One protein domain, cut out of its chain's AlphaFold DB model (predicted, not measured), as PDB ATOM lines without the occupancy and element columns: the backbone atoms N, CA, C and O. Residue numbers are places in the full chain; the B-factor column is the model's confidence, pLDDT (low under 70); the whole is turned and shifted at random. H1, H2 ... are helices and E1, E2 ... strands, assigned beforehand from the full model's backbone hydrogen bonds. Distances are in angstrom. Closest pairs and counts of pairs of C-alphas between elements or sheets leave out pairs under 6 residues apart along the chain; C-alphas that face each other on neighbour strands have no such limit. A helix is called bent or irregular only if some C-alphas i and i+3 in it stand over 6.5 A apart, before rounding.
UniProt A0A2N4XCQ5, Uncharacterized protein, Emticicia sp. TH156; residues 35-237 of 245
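AT A GLANCE: This is residues 35 to 237 of the 245 residues of an uncharacterized protein of Emticicia sp. TH156 (UniProt A0A2N4XCQ5). Three strongly twisted sheets stand one behind another along the longest axis, face to face in turn, and one helix, H1, packs on the face of the first sheet turned away from the second. The second sheet, E6 to E9, is the middle layer; the third, E10 to E13, meets it more loosely than the first does, with 24 pairs of C-alphas within 10 A against 49. The printed part has 203 residues, running E1, H1, then E2 to E13; the sheets are antiparallel and the class is mostly strand. The whole is compact, with a radius of gyration of the C-alphas of 18.7 A, and flat, spanning 59 by 43 by 23 A.

HOW THE PARTS SIT: The first sheet holds, in order across it, E1, residues 37 to 39, E5, 109 to 113, E4, 98 to 104, E3, 80 to 87, and E2, 68 to 75. Within hydrogen-bond range are N 39 and O 110, 2.8 A, N 102 and O 111, 2.8 A, N 83 and O 101, 2.8 A, and N 71 and O 84, 2.9 A. H1, residues 49 to 62, makes two layers with it, a helix on one face of a sheet: its height over the sheet is 7.0 A, over E3 and slantwise to the strands, at 53 degrees to E3 on the local plane. The closest C-alphas of H1 and E2 are those of Gln 50 and Ile 70, 6.1 A apart. H1 is irregular, C-alphas 59 and 62 being 7.0 A apart; 9 of 10 O i to N i+4 pairs are within range. The second sheet runs E6, residues 116 to 123, E7, 126 to 135, E8, 138 to 147, E9, 150 to 156, with N 121 and O 128 at 3.0 A, N 133 and O 140 at 2.8 A, and N 145 and O 152 at 2.8 A. The closest C-alphas of E4 and E6 are those of Phe 98 and Glu 116, 5.0 A apart. The third runs E10, residues 178 to 188, E11, 193 to 204, E12, 215 to 229, E13, 234 to 236, with N 186 and O 195 at 2.9 A, N 196 and O 225 at 2.8 A, and N 228 and O 235 at 2.9 A. E10 bends by 70 degrees at residue 181, E11 by 70 degrees at 201 and E12 by 73 degrees at 218. The closest C-alphas of E9 and E13 are those of Leu 155 and Trp 234, 6.2 A apart. The three sheets form a stack of sheets, face to face in turn; E2 to E5, E6 to E9 and E10 to E13 are meanders, each strand the antiparallel neighbour of the one before.

IN THESE COORDINATES: E1 begins at C-alpha 37, (3.614, 41.817, -14.256). H1 is 17.8 A long, E8 29.0 A, E11 31.5 A and E12 37.2 A. E13 ends at C-alpha 236, (11.511, 64.152, -27.154).

THE WHOLE: The C-alphas farthest apart, of Asn 45 and Ser 213, are 59.9 A apart, and the printed part has no cut. The link from E9 to E10, residues 157 to 177, is long. Mean pLDDT of the printed part is 84.8; under 70 are residues 64 to 65, 89 to 95, 172 to 175 and 203 to 219.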
ATOM      1  N   GLU A  35       0.879  48.133 -15.469       76.75
ATOM      2  CA  GLU A  35       2.063  47.571 -14.805       76.75
ATOM      3  C   GLU A  35       2.764  46.451 -15.583       76.75
ATOM      4  O   GLU A  35       2.174  45.713 -16.372       76.75
ATOM      5  N   ILE A  36       4.063  46.316 -15.311       88.25
ATOM      6  CA  ILE A  36       4.858  45.143 -15.672       88.25
ATOM      7  C   ILE A  36       4.527  44.050 -14.661       88.25
ATOM      8  O   ILE A  36       4.814  44.205 -13.474       88.25
ATOM      9  N   LEU A  37       3.966  42.937 -15.121       89.81
ATOM     10  CA  LEU A  37       3.614  41.817 -14.256       89.81
ATOM     11  C   LEU A  37       4.581  40.656 -14.471       89.81
ATOM     12  O   LEU A  37       4.622  40.070 -15.548       89.81
ATOM     13  N   GLU A  38       5.329  40.277 -13.439       90.88
ATOM     14  CA  GLU A  38       6.079  39.020 -13.458       90.88
ATOM     15  C   GLU A  38       5.110  37.832 -13.393       90.88
ATOM     16  O   GLU A  38       4.243  37.762 -12.520       90.88
ATOM     17  N   LEU A  39       5.241  36.896 -14.333       89.94
ATOM     18  CA  LEU A  39       4.374  35.731 -14.425       89.94
ATOM     19  C   LEU A  39       5.047  34.513 -13.782       89.94
ATOM     20  O   LEU A  39       6.096  34.081 -14.272       89.94
ATOM     21  N   PRO A  40       4.428  33.882 -12.768       88.88
ATOM     22  CA  PRO A  40       4.933  32.659 -12.148       88.88
ATOM     23  C   PRO A  40       4.638  31.428 -13.027       88.88
ATOM     24  O   PRO A  40       3.992  30.472 -12.600       88.88
ATOM     25  N   ILE A  41       5.084  31.455 -14.285       88.50
ATOM     26  CA  ILE A  41       4.916  30.375 -15.261       88.50
ATOM     27  C   ILE A  41       6.265  29.749 -15.604       88.50
ATOM     28  O   ILE A  41       7.245  30.439 -15.868       88.50
ATOM     29  N   ASN A  42       6.310  28.418 -15.649       87.75
ATOM     30  CA  ASN A  42       7.481  27.688 -16.119       87.75
ATOM     31  C   ASN A  42       7.305  27.327 -17.597       87.75
ATOM     32  O   ASN A  42       6.566  26.401 -17.935       87.75
ATOM     33  N   LEU A  43       7.993  28.056 -18.475       92.31
ATOM     34  CA  LEU A  43       7.942  27.823 -19.920       92.31
ATOM     35  C   LEU A  43       9.101  26.962 -20.426       92.31
ATOM     36  O   LEU A  43       9.003  26.421 -21.528       92.31
ATOM     37  N   LYS A  44      10.169  26.786 -19.640       89.94
ATOM     38  CA  LYS A  44      11.354  26.001 -20.017       89.94
ATOM     39  C   LYS A  44      11.011  24.565 -20.406       89.94
ATOM     40  O   LYS A  44      11.521  24.075 -21.407       89.94
ATOM     41  N   ASN A  45      10.115  23.933 -19.650       85.75
ATOM     42  CA  ASN A  45       9.721  22.536 -19.856       85.75
ATOM     43  C   ASN A  45       8.377  22.387 -20.582       85.75
ATOM     44  O   ASN A  45       7.865  21.276 -20.695       85.75
ATOM     45  N   SER A  46       7.776  23.488 -21.044       90.38
ATOM     46  CA  SER A  46       6.488  23.418 -21.727       90.38
ATOM     47  C   SER A  46       6.690  23.069 -23.207       90.38
ATOM     48  O   SER A  46       7.306  23.861 -23.931       90.38
ATOM     49  N   PRO A  47       6.153  21.931 -23.692       87.00
ATOM     50  CA  PRO A  47       6.232  21.568 -25.106       87.00
ATOM     51  C   PRO A  47       5.405  22.515 -25.987       87.00
ATOM     52  O   PRO A  47       5.719  22.695 -27.158       87.00
ATOM     53  N   ASN A  48       4.376  23.156 -25.420       93.19
ATOM     54  CA  ASN A  48       3.555  24.161 -26.085       93.19
ATOM     55  C   ASN A  48       3.434  25.401 -25.185       93.19
ATOM     56  O   ASN A  48       2.557  25.492 -24.317       93.19
ATOM     57  N   LYS A  49       4.354  26.351 -25.372       94.31
ATOM     58  CA  LYS A  49       4.433  27.572 -24.556       94.31
ATOM     59  C   LYS A  49       3.195  28.442 -24.737       94.31
ATOM     60  O   LYS A  49       2.644  28.901 -23.744       94.31
ATOM     61  N   GLN A  50       2.708  28.598 -25.967       94.56
ATOM     62  CA  GLN A  50       1.513  29.381 -26.285       94.56
ATOM     63  C   GLN A  50       0.292  28.870 -25.510       94.56
ATOM     64  O   GLN A  50      -0.437  29.658 -24.910       94.56
ATOM     65  N   MET A  51       0.081  27.552 -25.470       92.69
ATOM     66  CA  MET A  51      -1.032  26.954 -24.729       92.69
ATOM     67  C   MET A  51      -0.882  27.146 -23.216       92.69
ATOM     68  O   MET A  51      -1.862  27.481 -22.551       92.69
ATOM     69  N   ALA A  52       0.329  26.985 -22.674       93.31
ATOM     70  CA  ALA A  52       0.598  27.221 -21.254       93.31
ATOM     71  C   ALA A  52       0.345  28.685 -20.854       93.31
ATOM     72  O   ALA A  52      -0.315  28.940 -19.846       93.31
ATOM     73  N   ILE A  53       0.799  29.635 -21.676       94.31
ATOM     74  CA  ILE A  53       0.559  31.072 -21.495       94.31
ATOM     75  C   ILE A  53      -0.942  31.364 -21.532       94.31
ATOM     76  O   ILE A  53      -1.468  31.966 -20.599       94.31
ATOM     77  N   ARG A  54      -1.651  30.902 -22.573       92.12
ATOM     78  CA  ARG A  54      -3.103  31.101 -22.715       92.12
ATOM     79  C   ARG A  54      -3.856  30.595 -21.489       92.12
ATOM     80  O   ARG A  54      -4.694  31.313 -20.953       92.12
ATOM     81  N   LYS A  55      -3.557  29.366 -21.060       90.19
ATOM     82  CA  LYS A  55      -4.193  28.745 -19.897       90.19
ATOM     83  C   LYS A  55      -3.996  29.607 -18.654       90.19
ATOM     84  O   LYS A  55      -4.975  29.975 -18.013       90.19
ATOM     85  N   TRP A  56      -2.751  29.986 -18.364       90.94
ATOM     86  CA  TRP A  56      -2.445  30.796 -17.190       90.94
ATOM     87  C   TRP A  56      -3.160  32.152 -17.227       90.94
ATOM     88  O   TRP A  56      -3.757  32.547 -16.229       90.94
ATOM     89  N   LEU A  57      -3.148  32.837 -18.374       89.75
ATOM     90  CA  LEU A  57      -3.793  34.140 -18.541       89.75
ATOM     91  C   LEU A  57      -5.309  34.067 -18.328       89.75
ATOM     92  O   LEU A  57      -5.855  34.906 -17.614       89.75
ATOM     93  N   ASN A  58      -5.980  33.060 -18.890       86.88
ATOM     94  CA  ASN A  58      -7.422  32.876 -18.711       86.88
ATOM     95  C   ASN A  58      -7.786  32.540 -17.260       86.88
ATOM     96  O   ASN A  58      -8.761  33.076 -16.741       86.88
ATOM     97  N   GLU A  59      -7.001  31.690 -16.596       86.69
ATOM     98  CA  GLU A  59      -7.268  31.255 -15.219       86.69
ATOM     99  C   GLU A  59      -6.959  32.347 -14.182       86.69
ATOM    100  O   GLU A  59      -7.705  32.508 -13.218       86.69
ATOM    101  N   ASN A  60      -5.880  33.113 -14.374       85.12
ATOM    102  CA  ASN A  60      -5.313  33.951 -13.310       85.12
ATOM    103  C   ASN A  60      -5.448  35.455 -13.562       85.12
ATOM    104  O   ASN A  60      -5.622  36.209 -12.603       85.12
ATOM    105  N   TYR A  61      -5.372  35.894 -14.821       84.56
ATOM    106  CA  TYR A  61      -5.268  37.316 -15.157       84.56
ATOM    107  C   TYR A  61      -6.571  37.878 -15.726       84.56
ATOM    108  O   TYR A  61      -7.191  38.734 -15.102       84.56
ATOM    109  N   PHE A  62      -7.037  37.355 -16.861       80.19
ATOM    110  CA  PHE A  62      -8.272  37.825 -17.491       80.19
ATOM    111  C   PHE A  62      -9.517  37.278 -16.792       80.19
ATOM    112  O   PHE A  62     -10.532  37.963 -16.747       80.19
ATOM    113  N   ARG A  63      -9.443  36.074 -16.200       72.38
ATOM    114  CA  ARG A  63     -10.558  35.407 -15.489       72.38
ATOM    115  C   ARG A  63     -11.825  35.239 -16.346       72.38
ATOM    116  O   ARG A  63     -12.932  35.133 -15.824       72.38
ATOM    117  N   ILE A  64     -11.655  35.204 -17.666       68.50
ATOM    118  CA  ILE A  64     -12.688  34.939 -18.672       68.50
ATOM    119  C   ILE A  64     -12.065  34.040 -19.738       68.50
ATOM    120  O   ILE A  64     -10.873  34.159 -20.027       68.50
ATOM    121  N   ASN A  65     -12.868  33.173 -20.358       69.31
ATOM    122  CA  ASN A  65     -12.462  32.462 -21.571       69.31
ATOM    123  C   ASN A  65     -12.448  33.444 -22.746       69.31
ATOM    124  O   ASN A  65     -13.350  33.449 -23.581       69.31
ATOM    125  N   ALA A  66     -11.448  34.318 -22.761       72.31
ATOM    126  CA  ALA A  66     -11.234  35.249 -23.848       72.31
ATOM    127  C   ALA A  66     -10.693  34.508 -25.075       72.31
ATOM    128  O   ALA A  66      -9.866  33.592 -24.958       72.31
ATOM    129  N   ASP A  67     -11.144  34.920 -26.262       83.12
ATOM    130  CA  ASP A  67     -10.546  34.456 -27.505       83.12
ATOM    131  C   ASP A  67      -9.230  35.203 -27.737       83.12
ATOM    132  O   ASP A  67      -9.174  36.302 -28.284       83.12
ATOM    133  N   ILE A  68      -8.155  34.619 -27.221       88.25
ATOM    134  CA  ILE A  68      -6.811  35.178 -27.306       88.25
ATOM    135  C   ILE A  68      -6.122  34.618 -28.555       88.25
ATOM    136  O   ILE A  68      -6.205  33.428 -28.840       88.25
ATOM    137  N   LYS A  69      -5.357  35.424 -29.278       91.62
ATOM    138  CA  LYS A  69      -4.355  34.971 -30.248       91.62
ATOM    139  C   LYS A  69      -2.971  35.212 -29.653       91.62
ATOM    140  O   LYS A  69      -2.715  36.275 -29.097       91.62
ATOM    141  N   ILE A  70      -2.096  34.209 -29.746       95.00
ATOM    142  CA  ILE A  70      -0.722  34.279 -29.236       95.00
ATOM    143  C   ILE A  70       0.233  33.921 -30.369       95.00
ATOM    144  O   ILE A  70       0.161  32.817 -30.906       95.00
ATOM    145  N   GLU A  71       1.121  34.845 -30.704       96.06
ATOM    146  CA  GLU A  71       2.167  34.685 -31.713       96.06
ATOM    147  C   GLU A  71       3.534  34.770 -31.037       96.06
ATOM    148  O   GLU A  71       3.784  35.700 -30.276       96.06
ATOM    149  N   GLU A  72       4.408  33.796 -31.285       96.12
ATOM    150  CA  GLU A  72       5.775  33.802 -30.760       96.12
ATOM    151  C   GLU A  72       6.734  34.414 -31.781       96.12
ATOM    152  O   GLU A  72       6.717  34.056 -32.957       96.12
ATOM    153  N   ILE A  73       7.592  35.305 -31.302       95.62
ATOM    154  CA  ILE A  73       8.678  35.939 -32.036       95.62
ATOM    155  C   ILE A  73       9.972  35.589 -31.310       95.62
ATOM    156  O   ILE A  73      10.106  35.835 -30.108       95.62
ATOM    157  N   ASP A  74      10.932  35.034 -32.045       93.56
ATOM    158  CA  ASP A  74      12.292  34.868 -31.541       93.56
ATOM    159  C   ASP A  74      13.056  36.183 -31.738       93.56
ATOM    160  O   ASP A  74      13.346  36.590 -32.865       93.56
ATOM    161  N   ASP A  75      13.332  36.885 -30.643       92.06
ATOM    162  CA  ASP A  75      14.009  38.178 -30.672       92.06
ATOM    163  C   ASP A  75      15.523  37.976 -30.608       92.06
ATOM    164  O   ASP A  75      16.121  37.845 -29.535       92.06
ATOM    165  N   SER A  76      16.156  37.978 -31.778       89.62
ATOM    166  CA  SER A  76      17.606  37.819 -31.912       89.62
ATOM    167  C   SER A  76      18.408  38.996 -31.350       89.62
ATOM    168  O   SER A  76      19.575  38.813 -31.002       89.62
ATOM    169  N   VAL A  77      17.811  40.188 -31.219       89.44
ATOM    170  CA  VAL A  77      18.497  41.378 -30.690       89.44
ATOM    171  C   VAL A  77      18.747  41.228 -29.194       89.44
ATOM    172  O   VAL A  77      19.840  41.535 -28.712       89.44
ATOM    173  N   ASN A  78      17.747  40.738 -28.462       88.00
ATOM    174  CA  ASN A  78      17.808  40.578 -27.008       88.00
ATOM    175  C   ASN A  78      17.952  39.119 -26.544       88.00
ATOM    176  O   ASN A  78      18.047  38.878 -25.343       88.00
ATOM    177  N   LEU A  79      18.006  38.157 -27.472       89.12
ATOM    178  CA  LEU A  79      18.140  36.717 -27.206       89.12
ATOM    179  C   LEU A  79      17.027  36.159 -26.297       89.12
ATOM    180  O   LEU A  79      17.275  35.353 -25.396       89.12
ATOM    181  N   LEU A  80      15.786  36.580 -26.541       92.69
ATOM    182  CA  LEU A  80      14.598  36.220 -25.756       92.69
ATOM    183  C   LEU A  80      13.439  35.777 -26.664       92.69
ATOM    184  O   LEU A  80      13.478  36.000 -27.870       92.69
ATOM    185  N   SER A  81      12.408  35.140 -26.101       95.44
ATOM    186  CA  SER A  81      11.137  34.939 -26.825       95.44
ATOM    187  C   SER A  81      10.156  36.044 -26.439       95.44
ATOM    188  O   SER A  81       9.962  36.309 -25.251       95.44
ATOM    189  N   ILE A  82       9.491  36.636 -27.427       97.12
ATOM    190  CA  ILE A  82       8.365  37.553 -27.232       97.12
ATOM    191  C   ILE A  82       7.101  36.846 -27.691       97.12
ATOM    192  O   ILE A  82       7.041  36.350 -28.809       97.12
ATOM    193  N   PHE A  83       6.067  36.832 -26.861       97.31
ATOM    194  CA  PHE A  83       4.747  36.362 -27.258       97.31
ATOM    195  C   PHE A  83       3.818  37.564 -27.394       97.31
ATOM    196  O   PHE A  83       3.442  38.172 -26.390       97.31
ATOM    197  N   LYS A  84       3.454  37.918 -28.629       96.88
ATOM    198  CA  LYS A  84       2.425  38.922 -28.910       96.88
ATOM    199  C   LYS A  84       1.066  38.314 -28.606       96.88
ATOM    200  O   LYS A  84       0.710  37.277 -29.162       96.88
ATOM    201  N   ILE A  85       0.320  38.957 -27.723       94.06
ATOM    202  CA  ILE A  85      -0.986  38.515 -27.250       94.06
ATOM    203  C   ILE A  85      -2.004  39.545 -27.729       94.06
ATOM    204  O   ILE A  85      -1.918  40.714 -27.361       94.06
ATOM    205  N   SER A  86      -2.964  39.123 -28.544       90.69
ATOM    206  CA  SER A  86      -4.058  39.978 -29.010       90.69
ATOM    207  C   SER A  86      -5.405  39.349 -28.704       90.69
ATOM    208  O   SER A  86      -5.549  38.129 -28.761       90.69
ATOM    209  N   PHE A  87      -6.402  40.174 -28.427       85.56
ATOM    210  CA  PHE A  87      -7.773  39.721 -28.231       85.56
ATOM    211  C   PHE A  87      -8.557  39.755 -29.537       85.56
ATOM    212  O   PHE A  87      -8.530  40.751 -30.262       85.56
ATOM    213  N   ASN A  88      -9.269  38.673 -29.828       71.94
ATOM    214  CA  ASN A  88     -10.227  38.615 -30.918       71.94
ATOM    215  C   ASN A  88     -11.611  39.006 -30.381       71.94
ATOM    216  O   ASN A  88     -12.139  38.372 -29.469       71.94
ATOM    217  N   GLY A  89     -12.216  40.030 -30.981       57.84
ATOM    218  CA  GLY A  89     -13.543  40.525 -30.609       57.84
ATOM    219  C   GLY A  89     -13.509  41.904 -29.949       57.84
ATOM    220  O   GLY A  89     -12.520  42.310 -29.343       57.84
ATOM    221  N   GLY A  90     -14.601  42.656 -30.111       51.06
ATOM    222  CA  GLY A  90     -14.754  43.993 -29.539       51.06
ATOM    223  C   GLY A  90     -14.975  43.923 -28.032       51.06
ATOM    224  O   GLY A  90     -16.114  43.930 -27.570       51.06
ATOM    225  N   HIS A  91     -13.898  43.833 -27.259       54.69
ATOM    226  CA  HIS A  91     -13.973  44.083 -25.824       54.69
ATOM    227  C   HIS A  91     -14.258  45.568 -25.574       54.69
ATOM    228  O   HIS A  91     -13.942  46.428 -26.399       54.69
ATOM    229  N   ALA A  92     -14.899  45.873 -24.443       52.00
ATOM    230  CA  ALA A  92     -15.191  47.250 -24.067       52.00
ATOM    231  C   ALA A  92     -13.905  48.094 -24.110       52.00
ATOM    232  O   ALA A  92     -12.871  47.663 -23.603       52.00
ATOM    233  N   TYR A  93     -13.991  49.305 -24.671       50.59
ATOM    234  CA  TYR A  93     -12.883  50.247 -24.917       50.59
ATOM    235  C   TYR A  93     -12.001  50.592 -23.697       50.59
ATOM    236  O   TYR A  93     -11.027  51.331 -23.825       50.59
ATOM    237  N   SER A  94     -12.344  50.116 -22.499       54.88
ATOM    238  CA  SER A  94     -11.511  50.243 -21.307       54.88
ATOM    239  C   SER A  94     -10.370  49.229 -21.242       54.88
ATOM    240  O   SER A  94      -9.400  49.521 -20.558       54.88
ATOM    241  N   PHE A  95     -10.469  48.076 -21.915       63.91
ATOM    242  CA  PHE A  95      -9.470  47.010 -21.817       63.91
ATOM    243  C   PHE A  95      -8.398  47.138 -22.903       63.91
ATOM    244  O   PHE A  95      -8.715  47.391 -24.067       63.91
ATOM    245  N   ASN A  96      -7.127  46.945 -22.545       74.75
ATOM    246  CA  ASN A  96      -6.066  46.891 -23.543       74.75
ATOM    247  C   ASN A  96      -6.217  45.613 -24.386       74.75
ATOM    248  O   ASN A  96      -6.281  44.512 -23.847       74.75
ATOM    249  N   ASN A  97      -6.280  45.757 -25.708       81.44
ATOM    250  CA  ASN A  97      -6.473  44.628 -26.624       81.44
ATOM    251  C   ASN A  97      -5.158  43.952 -27.028       81.44
ATOM    252  O   ASN A  97      -5.186  42.913 -27.693       81.44
ATOM    253  N   PHE A  98      -4.019  44.525 -26.631       89.62
ATOM    254  CA  PHE A  98      -2.698  44.020 -26.966       89.62
ATOM    255  C   PHE A  98      -1.801  43.958 -25.733       89.62
ATOM    256  O   PHE A  98      -1.634  44.930 -24.999       89.62
ATOM    257  N   TYR A  99      -1.174  42.804 -25.546       93.19
ATOM    258  CA  TYR A  99      -0.136  42.587 -24.551       93.19
ATOM    259  C   TYR A  99       1.064  41.922 -25.209       93.19
ATOM    260  O   TYR A  99       0.965  41.287 -26.262       93.19
ATOM    261  N   SER A 100       2.205  42.021 -24.546       96.19
ATOM    262  CA  SER A 100       3.403  41.282 -24.913       96.19
ATOM    263  C   SER A 100       3.911  40.541 -23.692       96.19
ATOM    264  O   SER A 100       3.992  41.113 -22.606       96.19
ATOM    265  N   LEU A 101       4.241  39.267 -23.858       96.38
ATOM    266  CA  LEU A 101       4.911  38.484 -22.831       96.38
ATOM    267  C   LEU A 101       6.373  38.297 -23.221       96.38
ATOM    268  O   LEU A 101       6.674  37.762 -24.284       96.38
ATOM    269  N   ILE A 102       7.275  38.737 -22.352       96.12
ATOM    270  CA  ILE A 102       8.724  38.668 -22.531       96.12
ATOM    271  C   ILE A 102       9.248  37.478 -21.735       96.12
ATOM    272  O   ILE A 102       9.100  37.449 -20.515       96.12
ATOM    273  N   TYR A 103       9.851  36.502 -22.414       95.50
ATOM    274  CA  TYR A 103      10.372  35.283 -21.801       95.50
ATOM    275  C   TYR A 103      11.900  35.191 -21.899       95.50
ATOM    276  O   TYR A 103      12.475  34.982 -22.973       95.50
ATOM    277  N   PHE A 104      12.553  35.268 -20.742       92.25
ATOM    278  CA  PHE A 104      13.986  35.065 -20.560       92.25
ATOM    279  C   PHE A 104      14.290  33.566 -20.471       92.25
ATOM    280  O   PHE A 104      14.203  32.955 -19.404       92.25
ATOM    281  N   LYS A 105      14.663  32.964 -21.607       88.94
ATOM    282  CA  LYS A 105      14.866  31.508 -21.757       88.94
ATOM    283  C   LYS A 105      15.848  30.917 -20.738       88.94
ATOM    284  O   LYS A 105      15.620  29.814 -20.241       88.94
ATOM    285  N   LYS A 106      16.939  31.632 -20.443       88.00
ATOM    286  CA  LYS A 106      18.015  31.171 -19.552       88.00
ATOM    287  C   LYS A 106      17.542  31.050 -18.103       88.00
ATOM    288  O   LYS A 106      17.730  30.005 -17.485       88.00
ATOM    289  N   ASP A 107      16.895  32.099 -17.611       88.88
ATOM    290  CA  ASP A 107      16.471  32.233 -16.213       88.88
ATOM    291  C   ASP A 107      15.044  31.721 -15.976       88.88
ATOM    292  O   ASP A 107      14.566  31.697 -14.847       88.88
ATOM    293  N   ASN A 108      14.370  31.283 -17.046       91.00
ATOM    294  CA  ASN A 108      12.979  30.843 -17.045       91.00
ATOM    295  C   ASN A 108      12.038  31.889 -16.416       91.00
ATOM    296  O   ASN A 108      11.112  31.556 -15.678       91.00
ATOM    297  N   LYS A 109      12.299  33.166 -16.709       91.88
ATOM    298  CA  LYS A 109      11.560  34.305 -16.166       91.88
ATOM    299  C   LYS A 109      10.646  34.893 -17.230       91.88
ATOM    300  O   LYS A 109      11.066  35.048 -18.375       91.88
ATOM    301  N   SER A 110       9.413  35.215 -16.860       94.19
ATOM    302  CA  SER A 110       8.414  35.744 -17.790       94.19
ATOM    303  C   SER A 110       7.795  37.020 -17.245       94.19
ATOM    304  O   SER A 110       7.471  37.080 -16.063       94.19
ATOM    305  N   TYR A 111       7.572  38.005 -18.107       94.19
ATOM    306  CA  TYR A 111       6.840  39.220 -17.758       94.19
ATOM    307  C   TYR A 111       5.748  39.498 -18.772       94.19
ATOM    308  O   TYR A 111       5.992  39.391 -19.968       94.19
ATOM    309  N   LEU A 112       4.577  39.905 -18.304       94.06
ATOM    310  CA  LEU A 112       3.506  40.459 -19.111       94.06
ATOM    311  C   LEU A 112       3.577  41.982 -19.053       94.06
ATOM    312  O   LEU A 112       3.644  42.563 -17.969       94.06
ATOM    313  N   ILE A 113       3.539  42.621 -20.215       94.00
ATOM    314  CA  ILE A 113       3.494  44.075 -20.344       94.00
ATOM    315  C   ILE A 113       2.337  44.498 -21.258       94.00
ATOM    316  O   ILE A 113       2.045  43.806 -22.241       94.00
ATOM    317  N   PRO A 114       1.676  45.631 -20.966       91.88
ATOM    318  CA  PRO A 114       0.474  46.072 -21.667       91.88
ATOM    319  C   PRO A 114       0.808  46.826 -22.962       91.88
ATOM    320  O   PRO A 114       0.354  47.947 -23.171       91.88
ATOM    321  N   ILE A 115       1.636  46.252 -23.833       94.00
ATOM    322  CA  ILE A 115       1.949  46.858 -25.132       94.00
ATOM    323  C   ILE A 115       1.752  45.872 -26.275       94.00
ATOM    324  O   ILE A 115       2.030  44.678 -26.148       94.00
ATOM    325  N   GLU A 116       1.389  46.398 -27.435       94.50
ATOM    326  CA  GLU A 116       1.659  45.766 -28.714       94.50
ATOM    327  C   GLU A 116       3.153  45.914 -29.036       94.50
ATOM    328  O   GLU A 116       3.629  47.012 -29.339       94.50
ATOM    329  N   TYR A 117       3.913  44.818 -28.974       96.19
ATOM    330  CA  TYR A 117       5.323  44.827 -29.360       96.19
ATOM    331  C   TYR A 117       5.496  45.242 -30.828       96.19
ATOM    332  O   TYR A 117       4.873  44.658 -31.731       96.19
ATOM    333  N   LEU A 118       6.380  46.220 -31.044       94.94
ATOM    334  CA  LEU A 118       6.797  46.675 -32.366       94.94
ATOM    335  C   LEU A 118       8.215  46.219 -32.696       94.94
ATOM    336  O   LEU A 118       8.426  45.600 -33.736       94.94
ATOM    337  N   GLN A 119       9.189  46.555 -31.847       94.69
ATOM    338  CA  GLN A 119      10.595  46.353 -32.182       94.69
ATOM    339  C   GLN A 119      11.504  46.314 -30.955       94.69
ATOM    340  O   GLN A 119      11.327  47.077 -30.005       94.69
ATOM    341  N   SER A 120      12.533  45.478 -31.043       95.38
ATOM    342  CA  SER A 120      13.675  45.433 -30.139       95.38
ATOM    343  C   SER A 120      14.881  46.163 -30.717       95.38
ATOM    344  O   SER A 120      15.116  46.159 -31.928       95.38
ATOM    345  N   TYR A 121      15.673  46.777 -29.848       92.88
ATOM    346  CA  TYR A 121      16.896  47.478 -30.234       92.88
ATOM    347  C   TYR A 121      17.962  47.367 -29.151       92.88
ATOM    348  O   TYR A 121      17.672  47.199 -27.967       92.88
ATOM    349  N   LYS A 122      19.219  47.471 -29.589       92.50
ATOM    350  CA  LYS A 122      20.398  47.498 -28.728       92.50
ATOM    351  C   LYS A 122      21.185  48.767 -29.009       92.50
ATOM    352  O   LYS A 122      21.800  48.887 -30.066       92.50
ATOM    353  N   ILE A 123      21.178  49.697 -28.061       92.19
ATOM    354  CA  ILE A 123      21.845  50.996 -28.194       92.19
ATOM    355  C   ILE A 123      22.840  51.133 -27.051       92.19
ATOM    356  O   ILE A 123      22.473  50.976 -25.891       92.19
ATOM    357  N   ASN A 124      24.111  51.387 -27.371       89.81
ATOM    358  CA  ASN A 124      25.196  51.501 -26.385       89.81
ATOM    359  C   ASN A 124      25.246  50.324 -25.390       89.81
ATOM    360  O   ASN A 124      25.464  50.505 -24.197       89.81
ATOM    361  N   GLY A 125      24.992  49.104 -25.876       88.31
ATOM    362  CA  GLY A 125      24.968  47.893 -25.049       88.31
ATOM    363  C   GLY A 125      23.684  47.681 -24.241       88.31
ATOM    364  O   GLY A 125      23.484  46.579 -23.736       88.31
ATOM    365  N   ILE A 126      22.793  48.671 -24.166       91.19
ATOM    366  CA  ILE A 126      21.515  48.563 -23.463       91.19
ATOM    367  C   ILE A 126      20.503  47.887 -24.386       91.19
ATOM    368  O   ILE A 126      20.213  48.370 -25.482       91.19
ATOM    369  N   HIS A 127      19.978  46.761 -23.918       93.25
ATOM    370  CA  HIS A 127      18.932  45.989 -24.570       93.25
ATOM    371  C   HIS A 127      17.567  46.586 -24.242       93.25
ATOM    372  O   HIS A 127      17.289  46.915 -23.086       93.25
ATOM    373  N   MET A 128      16.723  46.766 -25.252       94.81
ATOM    374  CA  MET A 128      15.445  47.449 -25.105       94.81
ATOM    375  C   MET A 128      14.382  46.827 -26.008       94.81
ATOM    376  O   MET A 128      14.687  46.203 -27.029       94.81
ATOM    377  N   LEU A 129      13.126  47.048 -25.637       95.69
ATOM    378  CA  LEU A 129      11.947  46.716 -26.427       95.69
ATOM    379  C   LEU A 129      10.971  47.890 -26.410       95.69
ATOM    380  O   LEU A 129      10.735  48.509 -25.371       95.69
ATOM    381  N   GLY A 130      10.411  48.196 -27.571       96.31
ATOM    382  CA  GLY A 130       9.452  49.269 -27.759       96.31
ATOM    383  C   GLY A 130       8.138  48.760 -28.329       96.31
ATOM    384  O   GLY A 130       8.098  47.819 -29.129       96.31
ATOM    385  N   GLY A 131       7.051  49.411 -27.940       96.31
ATOM    386  CA  GLY A 131       5.727  49.046 -28.416       96.31
ATOM    387  C   GLY A 131       4.661  50.082 -28.112       96.31
ATOM    388  O   GLY A 131       4.905  51.100 -27.459       96.31
ATOM    389  N   VAL A 132       3.474  49.812 -28.638       94.56
ATOM    390  CA  VAL A 132       2.315  50.695 -28.541       94.56
ATOM    391  C   VAL A 132       1.467  50.291 -27.348       94.56
ATOM    392  O   VAL A 132       1.058  49.144 -27.226       94.56
ATOM    393  N   TYR A 133       1.182  51.246 -26.480       92.44
ATOM    394  CA  TYR A 133       0.203  51.128 -25.416       92.44
ATOM    395  C   TYR A 133      -1.089  51.819 -25.868       92.44
ATOM    396  O   TYR A 133      -1.093  53.026 -26.128       92.44
ATOM    397  N   SER A 134      -2.185  51.069 -25.941       87.12
ATOM    398  CA  SER A 134      -3.499  51.590 -26.324       87.12
ATOM    399  C   SER A 134      -4.364  51.787 -25.080       87.12
ATOM    400  O   SER A 134      -4.486  50.885 -24.251       87.12
ATOM    401  N   LYS A 135      -4.991  52.960 -24.944       82.88
ATOM    402  CA  LYS A 135      -5.944  53.253 -23.862       82.88
ATOM    403  C   LYS A 135      -7.086  54.096 -24.383       82.88
ATOM    404  O   LYS A 135      -6.885  55.249 -24.775       82.88
ATOM    405  N   ARG A 136      -8.291  53.527 -24.305       80.19
ATOM    406  CA  ARG A 136      -9.503  54.088 -24.903       80.19
ATOM    407  C   ARG A 136      -9.272  54.376 -26.389       80.19
ATOM    408  O   ARG A 136      -8.924  53.468 -27.132       80.19
ATOM    409  N   GLU A 137      -9.432  55.622 -26.813       80.56
ATOM    410  CA  GLU A 137      -9.272  56.055 -28.194       80.56
ATOM    411  C   GLU A 137      -7.850  56.487 -28.575       80.56
ATOM    412  O   GLU A 137      -7.627  56.849 -29.728       80.56
ATOM    413  N   PHE A 138      -6.901  56.466 -27.636       85.19
ATOM    414  CA  PHE A 138      -5.544  56.969 -27.840       85.19
ATOM    415  C   PHE A 138      -4.501  55.859 -27.840       85.19
ATOM    416  O   PHE A 138      -4.595  54.880 -27.096       85.19
ATOM    417  N   GLU A 139      -3.437  56.096 -28.596       89.19
ATOM    418  CA  GLU A 139      -2.218  55.302 -28.545       89.19
ATOM    419  C   GLU A 139      -1.022  56.113 -28.086       89.19
ATOM    420  O   GLU A 139      -0.846  57.282 -28.435       89.19
ATOM    421  N   TYR A 140      -0.175  55.436 -27.326       92.25
ATOM    422  CA  TYR A 140       1.040  55.950 -26.728       92.25
ATOM    423  C   TYR A 140       2.176  54.981 -27.027       92.25
ATOM    424  O   TYR A 140       1.967  53.791 -27.231       92.25
ATOM    425  N   TYR A 141       3.397  55.486 -27.036       95.06
ATOM    426  CA  TYR A 141       4.601  54.684 -27.164       95.06
ATOM    427  C   TYR A 141       5.323  54.523 -25.829       95.06
ATOM    428  O   TYR A 141       5.504  55.506 -25.098       95.06
ATOM    429  N   LEU A 142       5.746  53.296 -25.532       95.75
ATOM    430  CA  LEU A 142       6.538  52.949 -24.357       95.75
ATOM    431  C   LEU A 142       7.795  52.188 -24.783       95.75
ATOM    432  O   LEU A 142       7.774  51.415 -25.744       95.75
ATOM    433  N   ILE A 143       8.873  52.387 -24.027       96.00
ATOM    434  CA  ILE A 143      10.129  51.647 -24.170       96.00
ATOM    435  C   ILE A 143      10.513  51.067 -22.823       96.00
ATOM    436  O   ILE A 143      10.556  51.787 -21.820       96.00
ATOM    437  N   TYR A 144      10.863  49.789 -22.831       95.19
ATOM    438  CA  TYR A 144      11.371  49.075 -21.676       95.19
ATOM    439  C   TYR A 144      12.838  48.717 -21.910       95.19
ATOM    440  O   TYR A 144      13.186  48.157 -22.950       95.19
ATOM    441  N   ALA A 145      13.696  49.031 -20.945       93.94
ATOM    442  CA  ALA A 145      15.051  48.512 -20.868       93.94
ATOM    443  C   ALA A 145      15.050  47.136 -20.202       93.94
ATOM    444  O   ALA A 145      14.296  46.882 -19.263       93.94
ATOM    445  N   LEU A 146      15.941  46.278 -20.681       92.19
ATOM    446  CA  LEU A 146      16.219  44.948 -20.162       92.19
ATOM    447  C   LEU A 146      17.546  45.013 -19.399       92.19
ATOM    448  O   LEU A 146      18.614  45.036 -20.015       92.19
ATOM    449  N   LYS A 147      17.491  45.073 -18.068       87.00
ATOM    450  CA  LYS A 147      18.678  45.107 -17.193       87.00
ATOM    451  C   LYS A 147      18.590  43.976 -16.186       87.00
ATOM    452  O   LYS A 147      17.588  43.878 -15.492       87.00
ATOM    453  N   ASP A 148      19.601  43.112 -16.128       84.19
ATOM    454  CA  ASP A 148      19.670  41.997 -15.168       84.19
ATOM    455  C   ASP A 148      18.390  41.139 -15.121       84.19
ATOM    456  O   ASP A 148      17.914  40.737 -14.061       84.19
ATOM    457  N   ASN A 149      17.806  40.872 -16.296       79.56
ATOM    458  CA  ASN A 149      16.529  40.164 -16.458       79.56
ATOM    459  C   ASN A 149      15.322  40.849 -15.793       79.56
ATOM    460  O   ASN A 149      14.314  40.200 -15.503       79.56
ATOM    461  N   ILE A 150      15.405  42.153 -15.554       86.56
ATOM    462  CA  ILE A 150      14.327  43.022 -15.089       86.56
ATOM    463  C   ILE A 150      13.941  43.966 -16.228       86.56
ATOM    464  O   ILE A 150      14.786  44.423 -17.002       86.56
ATOM    465  N   LEU A 151      12.639  44.221 -16.341       90.62
ATOM    466  CA  LEU A 151      12.084  45.220 -17.244       90.62
ATOM    467  C   LEU A 151      11.896  46.538 -16.500       90.62
ATOM    468  O   LEU A 151      11.241  46.583 -15.462       90.62
ATOM    469  N   GLU A 152      12.422  47.617 -17.066       91.00
ATOM    470  CA  GLU A 152      12.281  48.973 -16.538       91.00
ATOM    471  C   GLU A 152      11.753  49.893 -17.639       91.00
ATOM    472  O   GLU A 152      12.303  49.915 -18.736       91.00
ATOM    473  N   ILE A 153      10.710  50.679 -17.367       92.44
ATOM    474  CA  ILE A 153      10.218  51.671 -18.333       92.44
ATOM    475  C   ILE A 153      11.220  52.828 -18.409       92.44
ATOM    476  O   ILE A 153      11.397  53.553 -17.434       92.44
ATOM    477  N   ILE A 154      11.825  53.037 -19.578       92.75
ATOM    478  CA  ILE A 154      12.786  54.126 -19.834       92.75
ATOM    479  C   ILE A 154      12.244  55.208 -20.773       92.75
ATOM    480  O   ILE A 154      12.855  56.264 -20.929       92.75
ATOM    481  N   LEU A 155      11.089  54.964 -21.392       94.31
ATOM    482  CA  LEU A 155      10.288  55.989 -22.049       94.31
ATOM    483  C   LEU A 155       8.813  55.669 -21.857       94.31
ATOM    484  O   LEU A 155       8.369  54.553 -22.112       94.31
ATOM    485  N   ASP A 156       8.056  56.684 -21.451       93.75
ATOM    486  CA  ASP A 156       6.605  56.632 -21.342       93.75
ATOM    487  C   ASP A 156       6.020  57.919 -21.920       93.75
ATOM    488  O   ASP A 156       6.002  58.968 -21.269       93.75
ATOM    489  N   SER A 157       5.556  57.851 -23.165       92.81
ATOM    490  CA  SER A 157       4.967  59.014 -23.836       92.81
ATOM    491  C   SER A 157       3.676  59.505 -23.173       92.81
ATOM    492  O   SER A 157       3.336  60.677 -23.325       92.81
ATOM    493  N   ARG A 158       2.996  58.695 -22.348       90.50
ATOM    494  CA  ARG A 158       1.819  59.134 -21.569       90.50
ATOM    495  C   ARG A 158       2.167  60.232 -20.566       90.50
ATOM    496  O   ARG A 158       1.295  61.003 -20.183       90.50
ATOM    497  N   LYS A 159       3.433  60.298 -20.144       89.38
ATOM    498  CA  LYS A 159       3.949  61.266 -19.165       89.38
ATOM    499  C   LYS A 159       4.562  62.516 -19.813       89.38
ATOM    500  O   LYS A 159       5.108  63.355 -19.104       89.38
ATOM    501  N   GLN A 160       4.517  62.631 -21.142       86.06
ATOM    502  CA  GLN A 160       5.109  63.747 -21.885       86.06
ATOM    503  C   GLN A 160       4.074  64.853 -22.120       86.06
ATOM    504  O   GLN A 160       3.084  64.643 -22.818       86.06
ATOM    505  N   GLY A 161       4.305  66.041 -21.562       78.44
ATOM    506  CA  GLY A 161       3.335  67.139 -21.602       78.44
ATOM    507  C   GLY A 161       2.133  66.913 -20.674       78.44
ATOM    508  O   GLY A 161       2.126  65.998 -19.853       78.44
ATOM    509  N   LYS A 162       1.115  67.776 -20.778       77.12
ATOM    510  CA  LYS A 162      -0.022  67.795 -19.839       77.12
ATOM    511  C   LYS A 162      -0.969  66.600 -20.008       77.12
ATOM    512  O   LYS A 162      -1.422  66.057 -19.003       77.12
ATOM    513  N   TYR A 163      -1.248  66.182 -21.244       76.62
ATOM    514  CA  TYR A 163      -2.128  65.039 -21.537       76.62
ATOM    515  C   TYR A 163      -1.428  63.880 -22.270       76.62
ATOM    516  O   TYR A 163      -2.100  63.067 -22.911       76.62
ATOM    517  N   GLY A 164      -0.098  63.790 -22.181       86.31
ATOM    518  CA  GLY A 164       0.686  62.767 -22.874       86.31
ATOM    519  C   GLY A 164       0.872  63.046 -24.371       86.31
ATOM    520  O   GLY A 164       0.072  63.731 -25.014       86.31
ATOM    521  N   LEU A 165       1.927  62.471 -24.951       87.56
ATOM    522  CA  LEU A 165       2.212  62.541 -26.380       87.56
ATOM    523  C   LEU A 165       1.591  61.348 -27.108       87.56
ATOM    524  O   LEU A 165       2.085  60.224 -27.012       87.56
ATOM    525  N   LYS A 166       0.503  61.602 -27.836       87.69
ATOM    526  CA  LYS A 166      -0.259  60.577 -28.562       87.69
ATOM    527  C   LYS A 166       0.411  60.259 -29.898       87.69
ATOM    528  O   LYS A 166       0.776  61.170 -30.636       87.69
ATOM    529  N   ILE A 167       0.514  58.975 -30.223       89.06
ATOM    530  CA  ILE A 167       1.016  58.459 -31.511       89.06
ATOM    531  C   ILE A 167      -0.089  57.815 -32.367       89.06
ATOM    532  O   ILE A 167       0.182  57.298 -33.448       89.06
ATOM    533  N   GLY A 168      -1.336  57.848 -31.895       85.00
ATOM    534  CA  GLY A 168      -2.510  57.392 -32.632       85.00
ATOM    535  C   GLY A 168      -3.812  57.830 -31.961       85.00
ATOM    536  O   GLY A 168      -3.823  58.179 -30.773       85.00
ATOM    537  N   TYR A 169      -4.888  57.863 -32.745       79.88
ATOM    538  CA  TYR A 169      -6.233  58.258 -32.336       79.88
ATOM    539  C   TYR A 169      -7.293  57.610 -33.239       79.88
ATOM    540  O   TYR A 169      -7.176  57.676 -34.463       79.88
ATOM    541  N   PHE A 170      -8.326  57.001 -32.648       75.38
ATOM    542  CA  PHE A 170      -9.279  56.144 -33.383       75.38
ATOM    543  C   PHE A 170     -10.757  56.441 -33.138       75.38
ATOM    544  O   PHE A 170     -11.597  55.607 -33.464       75.38
ATOM    545  N   ARG A 171     -11.101  57.568 -32.517       70.44
ATOM    546  CA  ARG A 171     -12.495  57.855 -32.171       70.44
ATOM    547  C   ARG A 171     -13.140  58.785 -33.195       70.44
ATOM    548  O   ARG A 171     -12.572  59.789 -33.603       70.44
ATOM    549  N   ASP A 172     -14.344  58.412 -33.619       58.66
ATOM    550  CA  ASP A 172     -15.035  59.054 -34.743       58.66
ATOM    551  C   ASP A 172     -15.745  60.371 -34.362       58.66
ATOM    552  O   ASP A 172     -16.121  61.158 -35.236       58.66
ATOM    553  N   ASP A 173     -15.937  60.634 -33.064       58.31
ATOM    554  CA  ASP A 173     -16.756  61.743 -32.555       58.31
ATOM    555  C   ASP A 173     -15.966  63.002 -32.138       58.31
ATOM    556  O   ASP A 173     -16.581  64.061 -31.984       58.31
ATOM    557  N   ASP A 174     -14.629  62.958 -32.021       61.47
ATOM    558  CA  ASP A 174     -13.854  64.182 -31.793       61.47
ATOM    559  C   ASP A 174     -13.542  64.871 -33.141       61.47
ATOM    560  O   ASP A 174     -13.596  64.296 -34.236       61.47
ATOM    561  N   CYS A 175     -13.254  66.170 -33.098       68.69
ATOM    562  CA  CYS A 175     -12.917  66.935 -34.301       68.69
ATOM    563  C   CYS A 175     -11.488  66.728 -34.801       68.69
ATOM    564  O   CYS A 175     -11.123  67.396 -35.761       68.69
ATOM    565  N   ILE A 176     -10.678  65.887 -34.151       70.75
ATOM    566  CA  ILE A 176      -9.293  65.636 -34.554       70.75
ATOM    567  C   ILE A 176      -9.249  64.365 -35.388       70.75
ATOM    568  O   ILE A 176      -9.627  63.300 -34.915       70.75
ATOM    569  N   VAL A 177      -8.759  64.471 -36.621       75.12
ATOM    570  CA  VAL A 177      -8.605  63.320 -37.521       75.12
ATOM    571  C   VAL A 177      -7.133  63.159 -37.875       75.12
ATOM    572  O   VAL A 177      -6.561  64.031 -38.532       75.12
ATOM    573  N   TYR A 178      -6.523  62.047 -37.458       78.25
ATOM    574  CA  TYR A 178      -5.175  61.657 -37.875       78.25
ATOM    575  C   TYR A 178      -5.226  60.800 -39.147       78.25
ATOM    576  O   TYR A 178      -6.069  59.917 -39.278       78.25
ATOM    577  N   LYS A 179      -4.303  61.032 -40.084       80.69
ATOM    578  CA  LYS A 179      -4.020  60.147 -41.220       80.69
ATOM    579  C   LYS A 179      -2.538  59.743 -41.227       80.69
ATOM    580  O   LYS A 179      -1.691  60.618 -41.384       80.69
ATOM    581  N   PRO A 180      -2.208  58.446 -41.089       80.56
ATOM    582  CA  PRO A 180      -3.119  57.361 -40.715       80.56
ATOM    583  C   PRO A 180      -3.624  57.542 -39.270       80.56
ATOM    584  O   PRO A 180      -3.055  58.325 -38.512       80.56
ATOM    585  N   ASN A 181      -4.667  56.801 -38.876       76.38
ATOM    586  CA  ASN A 181      -5.197  56.841 -37.502       76.38
ATOM    587  C   ASN A 181      -4.118  56.483 -36.455       76.38
ATOM    588  O   ASN A 181      -4.103  57.035 -35.359       76.38
ATOM    589  N   ARG A 182      -3.176  55.602 -36.825       84.38
ATOM    590  CA  ARG A 182      -1.908  55.353 -36.124       84.38
ATOM    591  C   ARG A 182      -0.772  55.977 -36.926       84.38
ATOM    592  O   ARG A 182      -0.667  55.712 -38.124       84.38
ATOM    593  N   PHE A 183       0.095  56.758 -36.291       87.81
ATOM    594  CA  PHE A 183       1.258  57.315 -36.974       87.81
ATOM    595  C   PHE A 183       2.231  56.223 -37.417       87.81
ATOM    596  O   PHE A 183       2.422  55.204 -36.750       87.81
ATOM    597  N   LEU A 184       2.865  56.458 -38.560       92.00
ATOM    598  CA  LEU A 184       3.860  55.567 -39.130       92.00
ATOM    599  C   LEU A 184       5.109  55.597 -38.253       92.00
ATOM    600  O   LEU A 184       5.768  56.628 -38.128       92.00
ATOM    601  N   TYR A 185       5.411  54.459 -37.636       95.19
ATOM    602  CA  TYR A 185       6.602  54.267 -36.820       95.19
ATOM    603  C   TYR A 185       7.818  53.964 -37.700       95.19
ATOM    604  O   TYR A 185       7.760  53.108 -38.584       95.19
ATOM    605  N   ASN A 186       8.935  54.629 -37.417       94.94
ATOM    606  CA  ASN A 186      10.229  54.343 -38.019       94.94
ATOM    607  C   ASN A 186      11.354  54.512 -36.991       94.94
ATOM    608  O   ASN A 186      11.459  55.560 -36.352       94.94
ATOM    609  N   PHE A 187      12.232  53.517 -36.888       94.19
ATOM    610  CA  PHE A 187      13.443  53.593 -36.076       94.19
ATOM    611  C   PHE A 187      14.684  53.708 -36.965       94.19
ATOM    612  O   PHE A 187      14.923  52.880 -37.841       94.19
ATOM    613  N   ASP A 188      15.473  54.753 -36.734       93.19
ATOM    614  CA  ASP A 188      16.749  54.999 -37.393       93.19
ATOM    615  C   ASP A 188      17.906  54.589 -36.475       93.19
ATOM    616  O   ASP A 188      18.302  55.330 -35.569       93.19
ATOM    617  N   ASN A 189      18.483  53.419 -36.757       87.56
ATOM    618  CA  ASN A 189      19.624  52.868 -36.023       87.56
ATOM    619  C   ASN A 189      20.888  53.738 -36.112       87.56
ATOM    620  O   ASN A 189      21.746  53.635 -35.241       87.56
ATOM    621  N   LYS A 190      21.055  54.556 -37.163       89.06
ATOM    622  CA  LYS A 190      22.282  55.355 -37.340       89.06
ATOM    623  C   LYS A 190      22.331  56.513 -36.357       89.06
ATOM    624  O   LYS A 190      23.388  56.819 -35.818       89.06
ATOM    625  N   ASN A 191      21.179  57.137 -36.133       90.38
ATOM    626  CA  ASN A 191      21.043  58.301 -35.263       90.38
ATOM    627  C   ASN A 191      20.424  57.965 -33.899       90.38
ATOM    628  O   ASN A 191      20.315  58.847 -33.053       90.38
ATOM    629  N   ASN A 192      20.039  56.701 -33.679       93.50
ATOM    630  CA  ASN A 192      19.284  56.247 -32.512       93.50
ATOM    631  C   ASN A 192      18.020  57.087 -32.291       93.50
ATOM    632  O   ASN A 192      17.763  57.604 -31.201       93.50
ATOM    633  N   THR A 193      17.244  57.225 -33.365       94.44
ATOM    634  CA  THR A 193      16.090  58.119 -33.417       94.44
ATOM    635  C   THR A 193      14.832  57.343 -33.758       94.44
ATOM    636  O   THR A 193      14.797  56.611 -34.743       94.44
ATOM    637  N   ILE A 194      13.771  57.544 -32.984       95.06
ATOM    638  CA  ILE A 194      12.437  57.020 -33.270       95.06
ATOM    639  C   ILE A 194      11.579  58.158 -33.800       95.06
ATOM    640  O   ILE A 194      11.502  59.222 -33.188       95.06
ATOM    641  N   LYS A 195      10.920  57.927 -34.933       94.38
ATOM    642  CA  LYS A 195      10.002  58.869 -35.569       94.38
ATOM    643  C   LYS A 195       8.615  58.259 -35.678       94.38
ATOM    644  O   LYS A 195       8.472  57.110 -36.084       94.38
ATOM    645  N   PHE A 196       7.612  59.069 -35.375       93.31
ATOM    646  CA  PHE A 196       6.215  58.809 -35.689       93.31
ATOM    647  C   PHE A 196       5.733  59.908 -36.621       93.31
ATOM    648  O   PHE A 196       5.798  61.085 -36.256       93.31
ATOM    649  N   THR A 197       5.277  59.540 -37.814       92.44
ATOM    650  CA  THR A 197       4.824  60.503 -38.822       92.44
ATOM    651  C   THR A 197       3.373  60.285 -39.223       92.44
ATOM    652  O   THR A 197       2.860  59.167 -39.254       92.44
ATOM    653  N   GLY A 198       2.699  61.379 -39.543       89.88
ATOM    654  CA  GLY A 198       1.326  61.376 -40.022       89.88
ATOM    655  C   GLY A 198       0.857  62.795 -40.290       89.88
ATOM    656  O   GLY A 198       1.651  63.733 -40.307       89.88
ATOM    657  N   THR A 199      -0.444  62.950 -40.463       85.69
ATOM    658  CA  THR A 199      -1.073  64.218 -40.818       85.69
ATOM    659  C   THR A 199      -2.310  64.428 -39.947       85.69
ATOM    660  O   THR A 199      -3.116  63.511 -39.803       85.69
ATOM    661  N   ILE A 200      -2.501  65.621 -39.378       79.44
ATOM    662  CA  ILE A 200      -3.807  66.047 -38.838       79.44
ATOM    663  C   ILE A 200      -4.593  66.703 -39.966       79.44
ATOM    664  O   ILE A 200      -4.078  67.612 -40.618       79.44
ATOM    665  N   LEU A 201      -5.833  66.269 -40.175       75.38
ATOM    666  CA  LEU A 201      -6.728  66.871 -41.164       75.38
ATOM    667  C   LEU A 201      -7.620  67.971 -40.588       75.38
ATOM    668  O   LEU A 201      -7.725  69.035 -41.189       75.38
ATOM    669  N   ASP A 202      -8.236  67.714 -39.434       71.44
ATOM    670  CA  ASP A 202      -9.255  68.581 -38.837       71.44
ATOM    671  C   ASP A 202      -8.966  68.820 -37.346       71.44
ATOM    672  O   ASP A 202      -8.308  67.998 -36.704       71.44
ATOM    673  N   TYR A 203      -9.447  69.943 -36.795       68.56
ATOM    674  CA  TYR A 203      -9.516  70.187 -35.346       68.56
ATOM    675  C   TYR A 203     -10.729  71.068 -34.975       68.56
ATOM    676  O   TYR A 203     -11.178  71.889 -35.781       68.56
ATOM    677  N   CYS A 204     -11.285  70.914 -33.760       63.50
ATOM    678  CA  CYS A 204     -12.322  71.833 -33.263       63.50
ATOM    679  C   CYS A 204     -11.633  73.153 -32.901       63.50
ATOM    680  O   CYS A 204     -10.525  73.141 -32.370       63.50
ATOM    681  N   LYS A 205     -12.296  74.300 -33.075       61.03
ATOM    682  CA  LYS A 205     -11.798  75.549 -32.470       61.03
ATOM    683  C   LYS A 205     -11.530  75.362 -30.963       61.03
ATOM    684  O   LYS A 205     -12.271  74.614 -30.320       61.03
ATOM    685  N   PRO A 206     -10.558  76.091 -30.382       61.28
ATOM    686  CA  PRO A 206     -10.362  76.095 -28.934       61.28
ATOM    687  C   PRO A 206     -11.685  76.322 -28.187       61.28
ATOM    688  O   PRO A 206     -12.443  77.217 -28.564       61.28
ATOM    689  N   ASN A 207     -11.939  75.535 -27.134       61.25
ATOM    690  CA  ASN A 207     -13.156  75.539 -26.300       61.25
ATOM    691  C   ASN A 207     -14.435  74.949 -26.930       61.25
ATOM    692  O   ASN A 207     -15.504  75.085 -26.343       61.25
ATOM    693  N   PHE A 208     -14.345  74.282 -28.084       65.06
ATOM    694  CA  PHE A 208     -15.480  73.602 -28.727       65.06
ATOM    695  C   PHE A 208     -15.241  72.094 -28.875       65.06
ATOM    696  O   PHE A 208     -15.683  71.483 -29.847       65.06
ATOM    697  N   ASP A 209     -14.512  71.499 -27.927       58.41
ATOM    698  CA  ASP A 209     -14.215  70.067 -27.910       58.41
ATOM    699  C   ASP A 209     -15.511  69.256 -28.062       58.41
ATOM    700  O   ASP A 209     -16.467  69.465 -27.315       58.41
ATOM    701  N   ARG A 210     -15.522  68.316 -29.018       60.22
ATOM    702  CA  ARG A 210     -16.651  67.421 -29.357       60.22
ATOM    703  C   ARG A 210     -17.839  68.068 -30.073       60.22
ATOM    704  O   ARG A 210     -18.805  67.370 -30.371       60.22
ATOM    705  N   ASP A 211     -17.780  69.356 -30.408       68.06
ATOM    706  CA  ASP A 211     -18.793  69.973 -31.265       68.06
ATOM    707  C   ASP A 211     -18.423  69.789 -32.742       68.06
ATOM    708  O   ASP A 211     -17.660  70.562 -33.333       68.06
ATOM    709  N   THR A 212     -18.988  68.750 -33.359       66.56
ATOM    710  CA  THR A 212     -18.728  68.418 -34.763       66.56
ATOM    711  C   THR A 212     -19.162  69.520 -35.732       66.56
ATOM    712  O   THR A 212     -18.587  69.624 -36.814       66.56
ATOM    713  N   SER A 213     -20.099  70.395 -35.343       68.12
ATOM    714  CA  SER A 213     -20.508  71.568 -36.134       68.12
ATOM    715  C   SER A 213     -19.427  72.653 -36.182       68.12
ATOM    716  O   SER A 213     -19.402  73.485 -37.090       68.12
ATOM    717  N   GLN A 214     -18.499  72.626 -35.221       64.94
ATOM    718  CA  GLN A 214     -17.333  73.501 -35.158       64.94
ATOM    719  C   GLN A 214     -16.079  72.851 -35.753       64.94
ATOM    720  O   GLN A 214     -15.012  73.476 -35.684       64.94
ATOM    721  N   LYS A 215     -16.187  71.658 -36.373       62.97
ATOM    722  CA  LYS A 215     -15.142  71.109 -37.253       62.97
ATOM    723  C   LYS A 215     -14.927  72.106 -38.380       62.97
ATOM    724  O   LYS A 215     -15.699  72.183 -39.334       62.97
ATOM    725  N   LYS A 216     -13.877  72.908 -38.262       58.47
ATOM    726  CA  LYS A 216     -13.365  73.654 -39.400       58.47
ATOM    727  C   LYS A 216     -12.292  72.781 -40.040       58.47
ATOM    728  O   LYS A 216     -11.379  72.379 -39.319       58.47
ATOM    729  N   PRO A 217     -12.349  72.521 -41.356       53.69
ATOM    730  CA  PRO A 217     -11.188  71.999 -42.047       53.69
ATOM    731  C   PRO A 217     -10.098  73.051 -41.922       53.69
ATOM    732  O   PRO A 217     -10.234  74.183 -42.397       53.69
ATOM    733  N   ILE A 218      -9.034  72.719 -41.210       53.22
ATOM    734  CA  ILE A 218      -7.892  73.606 -41.081       53.22
ATOM    735  C   ILE A 218      -6.711  72.805 -41.563       53.22
ATOM    736  O   ILE A 218      -6.295  71.883 -40.882       53.22
ATOM    737  N   LYS A 219      -6.230  73.199 -42.751       57.81
ATOM    738  CA  LYS A 219      -4.932  72.871 -43.347       57.81
ATOM    739  C   LYS A 219      -4.348  71.565 -42.814       57.81
ATOM    740  O   LYS A 219      -3.709  71.579 -41.766       57.81
ATOM    741  N   SER A 220      -4.509  70.502 -43.603       70.81
ATOM    742  CA  SER A 220      -3.687  69.294 -43.519       70.81
ATOM    743  C   SER A 220      -2.281  69.658 -43.052       70.81
ATOM    744  O   SER A 220      -1.577  70.402 -43.741       70.81
ATOM    745  N   LYS A 221      -1.919  69.208 -41.854       79.12
ATOM    746  CA  LYS A 221      -0.651  69.556 -41.224       79.12
ATOM    747  C   LYS A 221       0.112  68.288 -40.928       79.12
ATOM    748  O   LYS A 221      -0.356  67.439 -40.167       79.12
ATOM    749  N   ASP A 222       1.289  68.197 -41.525       85.00
ATOM    750  CA  ASP A 222       2.202  67.101 -41.266       85.00
ATOM    751  C   ASP A 222       2.744  67.191 -39.846       85.00
ATOM    752  O   ASP A 222       3.023  68.266 -39.306       85.00
ATOM    753  N   ILE A 223       2.865  66.027 -39.227       85.88
ATOM    754  CA  ILE A 223       3.323  65.859 -37.859       85.88
ATOM    755  C   ILE A 223       4.448  64.859 -37.875       85.88
ATOM    756  O   ILE A 223       4.376  63.802 -38.499       85.88
ATOM    757  N   THR A 224       5.495  65.204 -37.143       90.19
ATOM    758  CA  THR A 224       6.599  64.303 -36.850       90.19
ATOM    759  C   THR A 224       6.867  64.366 -35.363       90.19
ATOM    760  O   THR A 224       7.300  65.400 -34.866       90.19
ATOM    761  N   ILE A 225       6.602  63.290 -34.636       90.38
ATOM    762  CA  ILE A 225       7.057  63.130 -33.256       90.38
ATOM    763  C   ILE A 225       8.390  62.399 -33.317       90.38
ATOM    764  O   ILE A 225       8.468  61.306 -33.871       90.38
ATOM    765  N   GLU A 226       9.435  63.002 -32.766       92.94
ATOM    766  CA  GLU A 226      10.788  62.459 -32.812       92.94
ATOM    767  C   GLU A 226      11.333  62.297 -31.388       92.94
ATOM    768  O   GLU A 226      11.310  63.236 -30.591       92.94
ATOM    769  N   TYR A 227      11.834  61.101 -31.083       93.88
ATOM    770  CA  TYR A 227      12.597  60.804 -29.877       93.88
ATOM    771  C   TYR A 227      14.034  60.456 -30.252       93.88
ATOM    772  O   TYR A 227      14.255  59.639 -31.142       93.88
ATOM    773  N   ILE A 228      15.003  61.046 -29.557       94.00
ATOM    774  CA  ILE A 228      16.435  60.813 -29.768       94.00
ATOM    775  C   ILE A 228      17.018  60.195 -28.500       94.00
ATOM    776  O   ILE A 228      16.776  60.690 -27.396       94.00
ATOM    777  N   PHE A 229      17.799  59.129 -28.644       93.81
ATOM    778  CA  PHE A 229      18.503  58.533 -27.518       93.81
ATOM    779  C   PHE A 229      19.803  59.289 -27.213       93.81
ATOM    780  O   PHE A 229      20.734  59.318 -28.015       93.81
ATOM    781  N   THR A 230      19.891  59.878 -26.023       88.38
ATOM    782  CA  THR A 230      21.016  60.719 -25.575       88.38
ATOM    783  C   THR A 230      21.910  59.979 -24.579       88.38
ATOM    784  O   THR A 230      22.144  60.411 -23.455       88.38
ATOM    785  N   GLY A 231      22.396  58.804 -24.981       80.25
ATOM    786  CA  GLY A 231      23.322  57.983 -24.192       80.25
ATOM    787  C   GLY A 231      22.664  57.184 -23.063       80.25
ATOM    788  O   GLY A 231      22.902  55.983 -22.976       80.25
ATOM    789  N   THR A 232      21.830  57.818 -22.236       80.75
ATOM    790  CA  THR A 232      21.163  57.178 -21.083       80.75
ATOM    791  C   THR A 232      19.640  57.253 -21.121       80.75
ATOM    792  O   THR A 232      18.981  56.456 -20.458       80.75
ATOM    793  N   GLN A 233      19.071  58.180 -21.893       89.62
ATOM    794  CA  GLN A 233      17.634  58.438 -21.906       89.62
ATOM    795  C   GLN A 233      17.120  58.778 -23.301       89.62
ATOM    796  O   GLN A 233      17.829  59.350 -24.134       89.62
ATOM    797  N   TRP A 234      15.849  58.471 -23.530       93.62
ATOM    798  CA  TRP A 234      15.120  58.927 -24.702       93.62
ATOM    799  C   TRP A 234      14.540  60.315 -24.454       93.62
ATOM    800  O   TRP A 234      13.780  60.519 -23.510       93.62
ATOM    801  N   MET A 235      14.879  61.265 -25.318       91.69
ATOM    802  CA  MET A 235      14.404  62.642 -25.231       91.69
ATOM    803  C   MET A 235      13.498  62.967 -26.405       91.69
ATOM    804  O   MET A 235      13.858  62.730 -27.556       91.69
ATOM    805  N   TYR A 236      12.338  63.550 -26.118       90.62
ATOM    806  CA  TYR A 236      11.511  64.152 -27.154       90.62
ATOM    807  C   TYR A 236      12.237  65.368 -27.743       90.62
ATOM    808  O   TYR A 236      12.643  66.260 -26.999       90.62
ATOM    809  N   SER A 237      12.423  65.410 -29.064       86.12
ATOM    810  CA  SER A 237      13.257  66.438 -29.697       86.12
ATOM    811  C   SER A 237      12.554  67.784 -29.891       86.12
ATOM    812  O   SER A 237      13.210  68.757 -30.254       86.12
TER     813      SER A 237